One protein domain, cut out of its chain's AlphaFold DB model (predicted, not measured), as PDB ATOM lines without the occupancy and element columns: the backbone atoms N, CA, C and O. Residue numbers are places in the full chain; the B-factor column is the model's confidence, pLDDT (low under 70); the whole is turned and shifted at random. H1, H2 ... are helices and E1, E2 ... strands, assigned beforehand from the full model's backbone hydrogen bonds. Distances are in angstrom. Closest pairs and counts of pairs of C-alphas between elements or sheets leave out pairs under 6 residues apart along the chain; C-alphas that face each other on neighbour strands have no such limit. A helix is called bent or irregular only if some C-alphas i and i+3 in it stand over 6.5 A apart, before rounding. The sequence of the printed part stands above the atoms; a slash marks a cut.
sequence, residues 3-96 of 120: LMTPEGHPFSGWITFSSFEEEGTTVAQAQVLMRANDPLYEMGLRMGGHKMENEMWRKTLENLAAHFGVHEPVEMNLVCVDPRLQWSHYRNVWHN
ATOM      1  N   LEU A   3     201.218 182.538 177.813       93.50
ATOM      2  CA  LEU A   3     200.125 182.364 176.862       93.50
ATOM      3  C   LEU A   3     199.034 183.410 177.086       93.50
ATOM      4  O   LEU A   3     198.801 183.850 178.213       93.50
ATOM      5  N   MET A   4     198.390 183.806 175.989       92.88
ATOM      6  CA  MET A   4     197.231 184.693 175.987       92.88
ATOM      7  C   MET A   4     195.978 183.872 175.690       92.88
ATOM      8  O   MET A   4     195.978 183.001 174.819       92.88
ATOM      9  N   THR A   5     194.901 184.165 176.406       88.44
ATOM     10  CA  THR A   5     193.584 183.566 176.163       88.44
ATOM     11  C   THR A   5     193.018 183.966 174.792       88.44
ATOM     12  O   THR A   5     193.130 185.137 174.419       88.44
ATOM     13  N   PRO A   6     192.351 183.051 174.066       87.00
ATOM     14  CA  PRO A   6     191.702 183.376 172.800       87.00
ATOM     15  C   PRO A   6     190.482 184.290 172.996       87.00
ATOM     16  O   PRO A   6     189.921 184.401 174.088       87.00
ATOM     17  N   GLU A   7     190.034 184.917 171.909       83.81
ATOM     18  CA  GLU A   7     188.825 185.741 171.904       83.81
ATOM     19  C   GLU A   7     187.585 184.937 172.332       83.81
ATOM     20  O   GLU A   7     187.393 183.785 171.941       83.81
ATOM     21  N   GLY A   8     186.733 185.558 173.149       80.25
ATOM     22  CA  GLY A   8     185.493 184.951 173.632       80.25
ATOM     23  C   GLY A   8     185.652 183.992 174.812       80.25
ATOM     24  O   GLY A   8     184.639 183.497 175.311       80.25
ATOM     25  N   HIS A   9     186.881 183.756 175.287       85.62
ATOM     26  CA  HIS A   9     187.141 183.066 176.552       85.62
ATOM     27  C   HIS A   9     186.464 183.807 177.735       85.62
ATOM     28  O   HIS A   9     186.214 185.010 177.624       85.62
ATOM     29  N   PRO A  10     186.150 183.145 178.870       82.94
ATOM     30  CA  PRO A  10     185.515 183.801 180.019       82.94
ATOM     31  C   PRO A  10     186.290 184.990 180.604       82.94
ATOM     32  O   PRO A  10     185.701 185.893 181.197       82.94
ATOM     33  N   PHE A  11     187.602 185.029 180.397       87.75
ATOM     34  CA  PHE A  11     188.456 186.157 180.745       87.75
ATOM     35  C   PHE A  11     189.493 186.414 179.649       87.75
ATOM     36  O   PHE A  11     189.763 185.550 178.816       87.75
ATOM     37  N   SER A  12     190.043 187.621 179.623       89.38
ATOM     38  CA  SER A  12     191.230 187.987 178.863       89.38
ATOM     39  C   SER A  12     192.363 188.132 179.849       89.38
ATOM     40  O   SER A  12     192.223 188.766 180.898       89.38
ATOM     41  N   GLY A  13     193.481 187.505 179.535       91.19
ATOM     42  CA  GLY A  13     194.608 187.532 180.432       91.19
ATOM     43  C   GLY A  13     195.851 186.898 179.862       91.19
ATOM     44  O   GLY A  13     195.863 186.336 178.763       91.19
ATOM     45  N   TRP A  14     196.885 186.991 180.681       94.12
ATOM     46  CA  TRP A  14     198.165 186.348 180.483       94.12
ATOM     47  C   TRP A  14     198.364 185.324 181.583       94.12
ATOM     48  O   TRP A  14     198.197 185.630 182.765       94.12
ATOM     49  N   ILE A  15     198.757 184.124 181.183       94.88
ATOM     50  CA  ILE A  15     199.205 183.094 182.110       94.88
ATOM     51  C   ILE A  15     200.684 182.875 181.832       94.88
ATOM     52  O   ILE A  15     201.061 182.473 180.728       94.88
ATOM     53  N   THR A  16     201.519 183.188 182.815       96.69
ATOM     54  CA  THR A  16     202.973 183.068 182.736       96.69
ATOM     55  C   THR A  16     203.434 181.916 183.606       96.69
ATOM     56  O   THR A  16     203.169 181.887 184.804       96.69
ATOM     57  N   PHE A  17     204.151 180.983 182.993       96.69
ATOM     58  CA  PHE A  17     204.797 179.871 183.673       96.69
ATOM     59  C   PHE A  17     206.293 180.118 183.767       96.69
ATOM     60  O   PHE A  17     206.944 180.459 182.768       96.69
ATOM     61  N   SER A  18     206.837 179.887 184.948       96.69
ATOM     62  CA  SER A  18     208.262 179.992 185.235       96.69
ATOM     63  C   SER A  18     208.681 178.924 186.231       96.69
ATOM     64  O   SER A  18     207.860 178.357 186.950       96.69
ATOM     65  N   SER A  19     209.979 178.663 186.271       95.94
ATOM     66  CA  SER A  19     210.611 177.926 187.352       95.94
ATOM     67  C   SER A  19     211.861 178.669 187.796       95.94
ATOM     68  O   SER A  19     212.514 179.317 186.975       95.94
ATOM     69  N   PHE A  20     212.180 178.593 189.078       96.19
ATOM     70  CA  PHE A  20     213.365 179.215 189.664       96.19
ATOM     71  C   PHE A  20     213.865 178.372 190.839       96.19
ATOM     72  O   PHE A  20     213.148 177.493 191.311       96.19
ATOM     73  N   GLU A  21     215.101 178.600 191.275       96.12
ATOM     74  CA  GLU A  21     215.625 177.963 192.483       96.12
ATOM     75  C   GLU A  21     215.356 178.829 193.709       96.12
ATOM     76  O   GLU A  21     215.588 180.039 193.690       96.12
ATOM     77  N   GLU A  22     214.914 178.190 194.783       93.81
ATOM     78  CA  GLU A  22     214.702 178.793 196.093       93.81
ATOM     79  C   GLU A  22     215.107 177.774 197.159       93.81
ATOM     80  O   GLU A  22     214.686 176.621 197.114       93.81
ATOM     81  N   GLU A  23     216.006 178.166 198.064       91.12
ATOM     82  CA  GLU A  23     216.514 177.302 199.146       91.12
ATOM     83  C   GLU A  23     217.046 175.925 198.682       91.12
ATOM     84  O   GLU A  23     216.995 174.934 199.407       91.12
ATOM     85  N   GLY A  24     217.591 175.854 197.462       91.25
ATOM     86  CA  GLY A  24     218.103 174.611 196.871       91.25
ATOM     87  C   GLY A  24     217.028 173.705 196.257       91.25
ATOM     88  O   GLY A  24     217.347 172.598 195.822       91.25
ATOM     89  N   THR A  25     215.782 174.171 196.177       90.94
ATOM     90  CA  THR A  25     214.655 173.478 195.547       90.94
ATOM     91  C   THR A  25     214.224 174.214 194.281       90.94
ATOM     92  O   THR A  25     214.184 175.441 194.234       90.94
ATOM     93  N   THR A  26     213.887 173.473 193.221       94.00
ATOM     94  CA  THR A  26     213.265 174.072 192.032       94.00
ATOM     95  C   THR A  26     211.783 174.319 192.294       94.00
ATOM     96  O   THR A  26     211.006 173.378 192.436       94.00
ATOM     97  N   VAL A  27     211.382 175.584 192.291       95.31
ATOM     98  CA  VAL A  27     209.995 176.023 192.435       95.31
ATOM     99  C   VAL A  27     209.388 176.226 191.055       95.31
ATOM    100  O   VAL A  27     209.947 176.935 190.217       95.31
ATOM    101  N   ALA A  28     208.225 175.621 190.812       96.00
ATOM    102  CA  ALA A  28     207.402 175.887 189.638       96.00
ATOM    103  C   ALA A  28     206.305 176.898 189.984       96.00
ATOM    104  O   ALA A  28     205.634 176.776 191.007       96.00
ATOM    105  N   GLN A  29     206.089 177.877 189.112       96.62
ATOM    106  CA  GLN A  29     205.157 178.970 189.352       96.62
ATOM    107  C   GLN A  29     204.258 179.208 188.140       96.62
ATOM    108  O   GLN A  29     204.717 179.256 186.997       96.62
ATOM    109  N   ALA A  30     202.968 179.406 188.417       96.75
ATOM    110  CA  ALA A  30     201.982 179.885 187.460       96.75
ATOM    111  C   ALA A  30     201.442 181.241 187.935       96.75
ATOM    112  O   ALA A  30     200.802 181.334 188.980       96.75
ATOM    113  N   GLN A  31     201.709 182.294 187.168       96.25
ATOM    114  CA  GLN A  31     201.197 183.637 187.417       96.25
ATOM    115  C   GLN A  31     200.059 183.936 186.447       96.25
ATOM    116  O   GLN A  31     200.255 183.915 185.230       96.25
ATOM    117  N   VAL A  32     198.881 184.244 186.980       95.25
ATOM    118  CA  VAL A  32     197.687 184.546 186.187       95.25
ATOM    119  C   VAL A  32     197.316 186.009 186.379       95.25
ATOM    120  O   VAL A  32     196.954 186.430 187.475       95.25
ATOM    121  N   LEU A  33     197.377 186.782 185.298       94.62
ATOM    122  CA  LEU A  33     196.813 188.125 185.237       94.62
ATOM    123  C   LEU A  33     195.599 188.086 184.321       94.62
ATOM    124  O   LEU A  33     195.746 187.961 183.108       94.62
ATOM    125  N   MET A  34     194.407 188.211 184.896       92.50
ATOM    126  CA  MET A  34     193.148 188.055 184.173       92.50
ATOM    127  C   MET A  34     192.178 189.204 184.434       92.50
ATOM    128  O   MET A  34     192.165 189.808 185.509       92.50
ATOM    129  N   ARG A  35     191.300 189.449 183.463       90.50
ATOM    130  CA  ARG A  35     190.114 190.287 183.604       90.50
ATOM    131  C   ARG A  35     188.949 189.700 182.821       90.50
ATOM    132  O   ARG A  35     189.131 189.166 181.736       90.50
ATOM    133  N   ALA A  36     187.739 189.825 183.354       89.00
ATOM    134  CA  ALA A  36     186.530 189.486 182.617       89.00
ATOM    135  C   ALA A  36     186.404 190.302 181.317       89.00
ATOM    136  O   ALA A  36     186.679 191.502 181.306       89.00
ATOM    137  N   ASN A  37     185.942 189.656 180.246       84.12
ATOM    138  CA  ASN A  37     185.836 190.267 178.911       84.12
ATOM    139  C   ASN A  37     184.542 191.033 178.674       84.12
ATOM    140  O   ASN A  37     184.485 191.945 177.844       84.12
ATOM    141  N   ASP A  38     183.491 190.619 179.370       85.19
ATOM    142  CA  ASP A  38     182.165 191.189 179.266       85.19
ATOM    143  C   ASP A  38     181.464 191.150 180.634       85.19
ATOM    144  O   ASP A  38     181.853 190.359 181.502       85.19
ATOM    145  N   PRO A  39     180.427 191.980 180.848       85.19
ATOM    146  CA  PRO A  39     179.753 192.068 182.142       85.19
ATOM    147  C   PRO A  39     179.127 190.751 182.622       85.19
ATOM    148  O   PRO A  39     178.985 190.538 183.824       85.19
ATOM    149  N   LEU A  40     178.741 189.859 181.707       85.31
ATOM    150  CA  LEU A  40     178.065 188.602 182.025       85.31
ATOM    151  C   LEU A  40     179.064 187.583 182.579       85.31
ATOM    152  O   LEU A  40     178.827 186.989 183.634       85.31
ATOM    153  N   TYR A  41     180.223 187.455 181.932       86.69
ATOM    154  CA  TYR A  41     181.344 186.711 182.502       86.69
ATOM    155  C   TYR A  41     181.893 187.363 183.771       86.69
ATOM    156  O   TYR A  41     182.249 186.640 184.698       86.69
ATOM    157  N   GLU A  42     181.905 188.695 183.867       87.75
ATOM    158  CA  GLU A  42     182.347 189.388 185.083       87.75
ATOM    159  C   GLU A  42     181.478 189.016 186.289       87.75
ATOM    160  O   GLU A  42     182.002 188.696 187.358       87.75
ATOM    161  N   MET A  43     180.156 188.966 186.111       87.94
ATOM    162  CA  MET A  43     179.248 188.467 187.143       87.94
ATOM    163  C   MET A  43     179.529 187.000 187.484       87.94
ATOM    164  O   MET A  43     179.623 186.664 188.663       87.94
ATOM    165  N   GLY A  44     179.702 186.128 186.487       86.94
ATOM    166  CA  GLY A  44     180.010 184.709 186.715       86.94
ATOM    167  C   GLY A  44     181.314 184.492 187.493       86.94
ATOM    168  O   GLY A  44     181.364 183.697 188.434       86.94
ATOM    169  N   LEU A  45     182.356 185.251 187.157       89.06
ATOM    170  CA  LEU A  45     183.640 185.225 187.851       89.06
ATOM    171  C   LEU A  45     183.509 185.699 189.304       89.06
ATOM    172  O   LEU A  45     184.011 185.021 190.206       89.06
ATOM    173  N   ARG A  46     182.760 186.784 189.552       88.38
ATOM    174  CA  ARG A  46     182.472 187.289 190.909       88.38
ATOM    175  C   ARG A  46     181.592 186.343 191.734       88.38
ATOM    176  O   ARG A  46     181.769 186.269 192.945       88.38
ATOM    177  N   MET A  47     180.685 185.597 191.104       89.69
ATOM    178  CA  MET A  47     179.815 184.616 191.775       89.69
ATOM    179  C   MET A  47     180.514 183.291 192.117       89.69
ATOM    180  O   MET A  47     179.897 182.417 192.722       89.69
ATOM    181  N   GLY A  48     181.789 183.122 191.759       88.56
ATOM    182  CA  GLY A  48     182.568 181.941 192.138       88.56
ATOM    183  C   GLY A  48     183.523 181.431 191.065       88.56
ATOM    184  O   GLY A  48     184.358 180.583 191.377       88.56
ATOM    185  N   GLY A  49     183.464 181.952 189.836       88.62
ATOM    186  CA  GLY A  49     184.391 181.553 188.775       88.62
ATOM    187  C   GLY A  49     185.861 181.770 189.152       88.62
ATOM    188  O   GLY A  49     186.664 180.869 188.940       88.62
ATOM    189  N   HIS A  50     186.199 182.875 189.834       90.88
ATOM    190  CA  HIS A  50     187.564 183.086 190.344       90.88
ATOM    191  C   HIS A  50     188.005 181.995 191.327       90.88
ATOM    192  O   HIS A  50     189.138 181.529 191.279       90.88
ATOM    193  N   LYS A  51     187.103 181.545 192.209       91.56
ATOM    194  CA  LYS A  51     187.409 180.472 193.162       91.56
ATOM    195  C   LYS A  51     187.657 179.148 192.440       91.56
ATOM    196  O   LYS A  51     188.570 178.419 192.815       91.56
ATOM    197  N   MET A  52     186.857 178.847 191.419       91.81
ATOM    198  CA  MET A  52     187.007 177.629 190.621       91.81
ATOM    199  C   MET A  52     188.328 177.618 189.846       91.81
ATOM    200  O   MET A  52     189.000 176.592 189.807       91.81
ATOM    201  N   GLU A  53     188.721 178.755 189.279       91.75
ATOM    202  CA  GLU A  53     189.988 178.890 188.563       91.75
ATOM    203  C   GLU A  53     191.198 178.764 189.493       91.75
ATOM    204  O   GLU A  53     192.127 178.015 189.198       91.75
ATOM    205  N   ASN A  54     191.153 179.411 190.658       93.38
ATOM    206  CA  ASN A  54     192.187 179.264 191.681       93.38
ATOM    207  C   ASN A  54     192.346 177.796 192.102       93.38
ATOM    208  O   ASN A  54     193.456 177.279 192.177       93.38
ATOM    209  N   GLU A  55     191.234 177.100 192.336       94.56
ATOM    210  CA  GLU A  55     191.244 175.686 192.714       94.56
ATOM    211  C   GLU A  55     191.792 174.781 191.602       94.56
ATOM    212  O   GLU A  55     192.528 173.834 191.880       94.56
ATOM    213  N   MET A  56     191.466 175.077 190.341       95.06
ATOM    214  CA  MET A  56     192.047 174.388 189.190       95.06
ATOM    215  C   MET A  56     193.572 174.535 189.195       95.06
ATOM    216  O   MET A  56     194.268 173.525 189.134       95.06
ATOM    217  N   TRP A  57     194.094 175.759 189.330       94.69
ATOM    218  CA  TRP A  57     195.540 176.003 189.337       94.69
ATOM    219  C   TRP A  57     196.251 175.368 190.523       94.69
ATOM    220  O   TRP A  57     197.316 174.779 190.342       94.69
ATOM    221  N   ARG A  58     195.640 175.423 191.709       95.69
ATOM    222  CA  ARG A  58     196.135 174.716 192.893       95.69
ATOM    223  C   ARG A  58     196.321 173.234 192.590       95.69
ATOM    224  O   ARG A  58     197.432 172.736 192.700       95.69
ATOM    225  N   LYS A  59     195.270 172.562 192.116       96.25
ATOM    226  CA  LYS A  59     195.317 171.133 191.771       96.25
ATOM    227  C   LYS A  59     196.321 170.825 190.669       96.25
ATOM    228  O   LYS A  59     196.976 169.790 190.711       96.25
ATOM    229  N   THR A  60     196.446 171.693 189.669       95.94
ATOM    230  CA  THR A  60     197.445 171.526 188.608       95.94
ATOM    231  C   THR A  60     198.861 171.536 189.176       95.94
ATOM    232  O   THR A  60     199.651 170.664 188.818       95.94
ATOM    233  N   LEU A  61     199.176 172.475 190.069       96.00
ATOM    234  CA  LEU A  61     200.496 172.567 190.696       96.00
ATOM    235  C   LEU A  61     200.728 171.459 191.735       96.00
ATOM    236  O   LEU A  61     201.821 170.909 191.776       96.00
ATOM    237  N   GLU A  62     199.704 171.055 192.492       96.00
ATOM    238  CA  GLU A  62     199.769 169.891 193.393       96.00
ATOM    239  C   GLU A  62     200.069 168.604 192.614       96.00
ATOM    240  O   GLU A  62     200.944 167.832 192.996       96.00
ATOM    241  N   ASN A  63     199.395 168.385 191.480       96.44
ATOM    242  CA  ASN A  63     199.653 167.232 190.615       96.44
ATOM    243  C   ASN A  63     201.049 167.288 189.980       96.44
ATOM    244  O   ASN A  63     201.689 166.250 189.820       96.44
ATOM    245  N   LEU A  64     201.522 168.485 189.618       95.38
ATOM    246  CA  LEU A  64     202.878 168.682 189.110       95.38
ATOM    247  C   LEU A  64     203.916 168.338 190.185       95.38
ATOM    248  O   LEU A  64     204.846 167.590 189.903       95.38
ATOM    249  N   ALA A  65     203.735 168.825 191.411       94.38
ATOM    250  CA  ALA A  65     204.601 168.500 192.539       94.38
ATOM    251  C   ALA A  65     204.594 166.989 192.825       94.38
ATOM    252  O   ALA A  65     205.656 166.368 192.895       94.38
ATOM    253  N   ALA A  66     203.407 166.373 192.866       95.56
ATOM    254  CA  ALA A  66     203.252 164.937 193.083       95.56
ATOM    255  C   ALA A  66     203.935 164.099 191.991       95.56
ATOM    256  O   ALA A  66     204.494 163.044 192.287       95.56
ATOM    257  N   HIS A  67     203.948 164.572 190.740       95.75
ATOM    258  CA  HIS A  67     204.678 163.922 189.649       95.75
ATOM    259  C   HIS A  67     206.194 163.861 189.905       95.75
ATOM    260  O   HIS A  67     206.842 162.900 189.495       95.75
ATOM    261  N   PHE A  68     206.746 164.841 190.625       94.69
ATOM    262  CA  PHE A  68     208.146 164.875 191.055       94.69
ATOM    263  C   PHE A  68     208.369 164.318 192.475       94.69
ATOM    264  O   PHE A  68     209.476 164.410 192.998       94.69
ATOM    265  N   GLY A  69     207.348 163.716 193.099       94.62
ATOM    266  CA  GLY A  69     207.441 163.135 194.445       94.62
ATOM    267  C   GLY A  69     207.419 164.155 195.588       94.62
ATOM    268  O   GLY A  69     207.752 163.808 196.720       94.62
ATOM    269  N   VAL A  70     207.031 165.400 195.309       93.56
ATOM    270  CA  VAL A  70     206.888 166.478 196.296       93.56
ATOM    271  C   VAL A  70     205.420 166.580 196.717       93.56
ATOM    272  O   VAL A  70     204.519 166.556 195.880       93.56
ATOM    273  N   HIS A  71     205.170 166.705 198.021       91.12
ATOM    274  CA  HIS A  71     203.818 166.778 198.598       91.12
ATOM    275  C   HIS A  71     203.580 168.052 199.414       91.12
ATOM    276  O   HIS A  71     202.688 168.101 200.261       91.12
ATOM    277  N   GLU A  72     204.395 169.076 199.184       87.88
ATOM    278  CA  GLU A  72     204.241 170.362 199.851       87.88
ATOM    279  C   GLU A  72     202.991 171.103 199.352       87.88
ATOM    280  O   GLU A  72     202.627 170.994 198.175       87.88
ATOM    281  N   PRO A  73     202.296 171.837 200.240       89.50
ATOM    282  CA  PRO A  73     201.122 172.602 199.855       89.50
ATOM    283  C   PRO A  73     201.502 173.738 198.903       89.50
ATOM    284  O   PRO A  73     202.483 174.446 199.113       89.50
ATOM    285  N   VAL A  74     200.680 173.956 197.879       94.19
ATOM    286  CA  VAL A  74     200.881 175.050 196.922       94.19
ATOM    287  C   VAL A  74     200.581 176.395 197.582       94.19
ATOM    288  O   VAL A  74     199.466 176.632 198.057       94.19
ATOM    289  N   GLU A  75     201.553 177.305 197.552       94.50
ATOM    290  CA  GLU A  75     201.353 178.697 197.950       94.50
ATOM    291  C   GLU A  75     200.550 179.460 196.886       94.50
ATOM    292  O   GLU A  75     200.763 179.315 195.680       94.50
ATOM    293  N   MET A  76     199.607 180.296 197.328       95.25
ATOM    294  CA  MET A  76     198.752 181.071 196.435       95.25
ATOM    295  C   MET A  76     198.602 182.509 196.917       95.25
ATOM    296  O   MET A  76     197.985 182.770 197.948       95.25
ATOM    297  N   ASN A  77     199.076 183.441 196.093       95.25
ATOM    298  CA  ASN A  77     198.983 184.875 196.338       95.25
ATOM    299  C   ASN A  77     197.937 185.508 195.412       95.25
ATOM    300  O   ASN A  77     198.063 185.466 194.190       95.25
ATOM    301  N   LEU A  78     196.887 186.086 196.003       94.75
ATOM    302  CA  LEU A  78     195.755 186.673 195.280       94.75
ATOM    303  C   LEU A  78     195.724 188.185 195.482       94.75
ATOM    304  O   LEU A  78     195.585 188.665 196.606       94.75
ATOM    305  N   VAL A  79     195.794 188.938 194.385       94.88
ATOM    306  CA  VAL A  79     195.757 190.405 194.410       94.88
ATOM    307  C   VAL A  79     194.689 190.909 193.447       94.88
ATOM    308  O   VAL A  79     194.687 190.578 192.262       94.88
ATOM    309  N   CYS A  80     193.774 191.739 193.948       93.06
ATOM    310  CA  CYS A  80     192.824 192.453 193.100       93.06
ATOM    311  C   CYS A  80     193.505 193.699 192.519       93.06
ATOM    312  O   CYS A  80     193.753 194.663 193.240       93.06
ATOM    313  N   VAL A  81     193.812 193.672 191.221       92.62
ATOM    314  CA  VAL A  81     194.498 194.780 190.530       92.62
ATOM    315  C   VAL A  81     193.553 195.955 190.244       92.62
ATOM    316  O   VAL A  81     193.957 197.110 190.334       92.62
ATOM    317  N   ASP A  82     192.287 195.683 189.911       90.62
ATOM    318  CA  ASP A  82     191.269 196.713 189.680       90.62
ATOM    319  C   ASP A  82     189.865 196.196 190.048       90.62
ATOM    320  O   ASP A  82     189.391 195.242 189.429       90.62
ATOM    321  N   PRO A  83     189.165 196.820 191.014       87.62
ATOM    322  CA  PRO A  83     187.840 196.374 191.448       87.62
ATOM    323  C   PRO A  83     186.691 196.833 190.529       87.62
ATOM    324  O   PRO A  83     185.541 196.407 190.713       87.62
ATOM    325  N   ARG A  84     186.954 197.731 189.568       87.94
ATOM    326  CA  ARG A  84     185.912 198.366 188.744       87.94
ATOM    327  C   ARG A  84     185.248 197.387 187.771       87.94
ATOM    328  O   ARG A  84     185.915 196.593 187.116       87.94
ATOM    329  N   LEU A  85     183.932 197.533 187.626       82.88
ATOM    330  CA  LEU A  85     183.125 196.826 186.626       82.88
ATOM    331  C   LEU A  85     183.273 197.490 185.249       82.88
ATOM    332  O   LEU A  85     183.199 198.718 185.148       82.88
ATOM    333  N   GLN A  86     183.416 196.702 184.183       78.88
ATOM    334  CA  GLN A  86     183.577 197.226 182.816       78.88
ATOM    335  C   GLN A  86     182.254 197.338 182.045       78.88
ATOM    336  O   GLN A  86     182.111 196.855 180.922       78.88
ATOM    337  N   TRP A  87     181.277 198.048 182.616       79.88
ATOM    338  CA  TRP A  87     179.965 198.260 181.982       79.88
ATOM    339  C   TRP A  87     180.037 198.952 180.615       79.88
ATOM    340  O   TRP A  87     179.215 198.679 179.742       79.88
ATOM    341  N   SER A  88     181.042 199.805 180.392       80.94
ATOM    342  CA  SER A  88     181.278 200.467 179.100       80.94
ATOM    343  C   SER A  88     181.524 199.481 177.952       80.94
ATOM    344  O   SER A  88     181.270 199.813 176.796       80.94
ATOM    345  N   HIS A  89     181.962 198.258 178.260       78.62
ATOM    346  CA  HIS A  89     182.278 197.207 177.297       78.62
ATOM    347  C   HIS A  89     181.160 196.162 177.151       78.62
ATOM    348  O   HIS A  89     181.398 195.063 176.658       78.62
ATOM    349  N   TYR A  90     179.912 196.487 177.510       79.44
ATOM    350  CA  TYR A  90     178.778 195.551 177.418       79.44
ATOM    351  C   TYR A  90     178.552 194.953 176.017       79.44
ATOM    352  O   TYR A  90     178.011 193.857 175.889       79.44
ATOM    353  N   ARG A  91     178.984 195.636 174.947       79.75
ATOM    354  CA  ARG A  91     178.911 195.115 173.571       79.75
ATOM    355  C   ARG A  91     179.768 193.859 173.361       79.75
ATOM    356  O   ARG A  91     179.457 193.068 172.473       79.75
ATOM    357  N   ASN A  92     180.767 193.627 174.213       80.25
ATOM    358  CA  ASN A  92     181.627 192.444 174.160       80.25
ATOM    359  C   ASN A  92     180.870 191.135 174.416       80.25
ATOM    360  O   ASN A  92     181.346 190.077 174.014       80.25
ATOM    361  N   VAL A  93     179.657 191.195 174.981       79.12
ATOM    362  CA  VAL A  93     178.758 190.036 175.122       79.12
ATOM    363  C   VAL A  93     178.517 189.338 173.770       79.12
ATOM    364  O   VAL A  93     178.307 188.131 173.724       79.12
ATOM    365  N   TRP A  94     178.627 190.051 172.642       76.19
ATOM    366  CA  TRP A  94     178.543 189.457 171.300       76.19
ATOM    367  C   TRP A  94     179.666 188.450 170.977       76.19
ATOM    368  O   TRP A  94     179.485 187.533 170.164       76.19
ATOM    369  N   HIS A  95     180.826 188.614 171.608       78.81
ATOM    370  CA  HIS A  95     182.002 187.760 171.436       78.81
ATOM    371  C   HIS A  95     182.027 186.599 172.436       78.81
ATOM    372  O   HIS A  95     182.871 185.718 172.330       78.81
ATOM    373  N   ASN A  96     181.077 186.552 173.371       82.88
ATOM    374  CA  ASN A  96     180.995 185.537 174.412       82.88
ATOM    375  C   ASN A  96     180.816 184.132 173.803       82.88
ATOM    376  O   ASN A  96     179.760 183.793 173.248       82.88
TER     377      ASN A  96
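This is residues 3 to 96 of the 120 residues of an uncharacterized protein of Rubrobacteraceae bacterium (UniProt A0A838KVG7). Picture a long hairpin of two strands, E1 and E2, with the bent helix H1 folded back so that its longer arm, H1b, runs alongside E2. The turn of the hairpin, residues 21 to 26, sticks out at one end of a rod; the short arm H1a and the helix H2 make the other end, and the long link of residues 68 to 86 runs back along the rod to H2. The printed part has 94 residues, with two named strands and two named helices in the order E1, E2, H1, H2; the sheet, E1 - E2, is antiparallel and the class is mixed, helices and strands. The whole is loose, with a radius of gyration of the C-alphas of 15.8 A and spans of 49 by 22 by 21 A.

Start at Leu 3 and go on to C-alpha 11 at (188.456, 186.157, 180.745), where E1 begins; it covers residues 11 to 22, 31.3 A long, and bends by 50 degrees at residue 19. E2 follows at residues 25 to 36 and is 34.8 A long. Next comes H1, residues 39 to 67, which by its hydrogen bonds was assigned as one helix but is bent: C-alphas 47 and 50 are 8.0 A apart. Its arm H1a is residues 39 to 47, 12.2 A long; its arm H1b is residues 50 to 67, 25.7 A long, and ends with C-alpha 67 at (204.678, 163.922, 189.649). Last is H2, residues 87 to 95, 15.0 A long, ending with C-alpha 95 at (182.002, 187.760, 171.436); it is irregular, with C-alphas 88 and 91 8.1 A apart.

Look first at the hairpin of E1 and E2, antiparallel at 166 degrees, where N 12 and O 35 are 2.8 A apart and N 22 and O 25 are 2.9 A apart, both within hydrogen-bond range. Residues 3 to 4 pair antiparallel with residues 14 to 15 of E1. Between E2 and H1b there are 2 pairs of C-alphas within 8 A, and the closest C-alphas, those of Ala 28 and Leu 61, are 7.7 A apart. E1 and H1b are apart. The closest C-alphas of E2 and H1a are those of Ala 36 and Glu 42, 4.9 A apart. The arms H1a and H1b are near each other, at a steep tilt of 63 degrees. H2 touches H1a, about perpendicular at 80 degrees, and their closest C-alphas are those of Pro 39 and Tyr 90, 5.9 A apart. In H1a and H1b every O i to N i+4 pair is within hydrogen-bond range; in H2 0 of 5 are, against 5 of 6 O i to N i+3 pairs.

The two C-alphas farthest apart, those of Gly 24 and Arg 91, are 50.0 A apart. The printed part has no cut. The link from H1 to H2, 19 residues, is long. The mean pLDDT of the printed part is 90.4, and no printed residue is under 70.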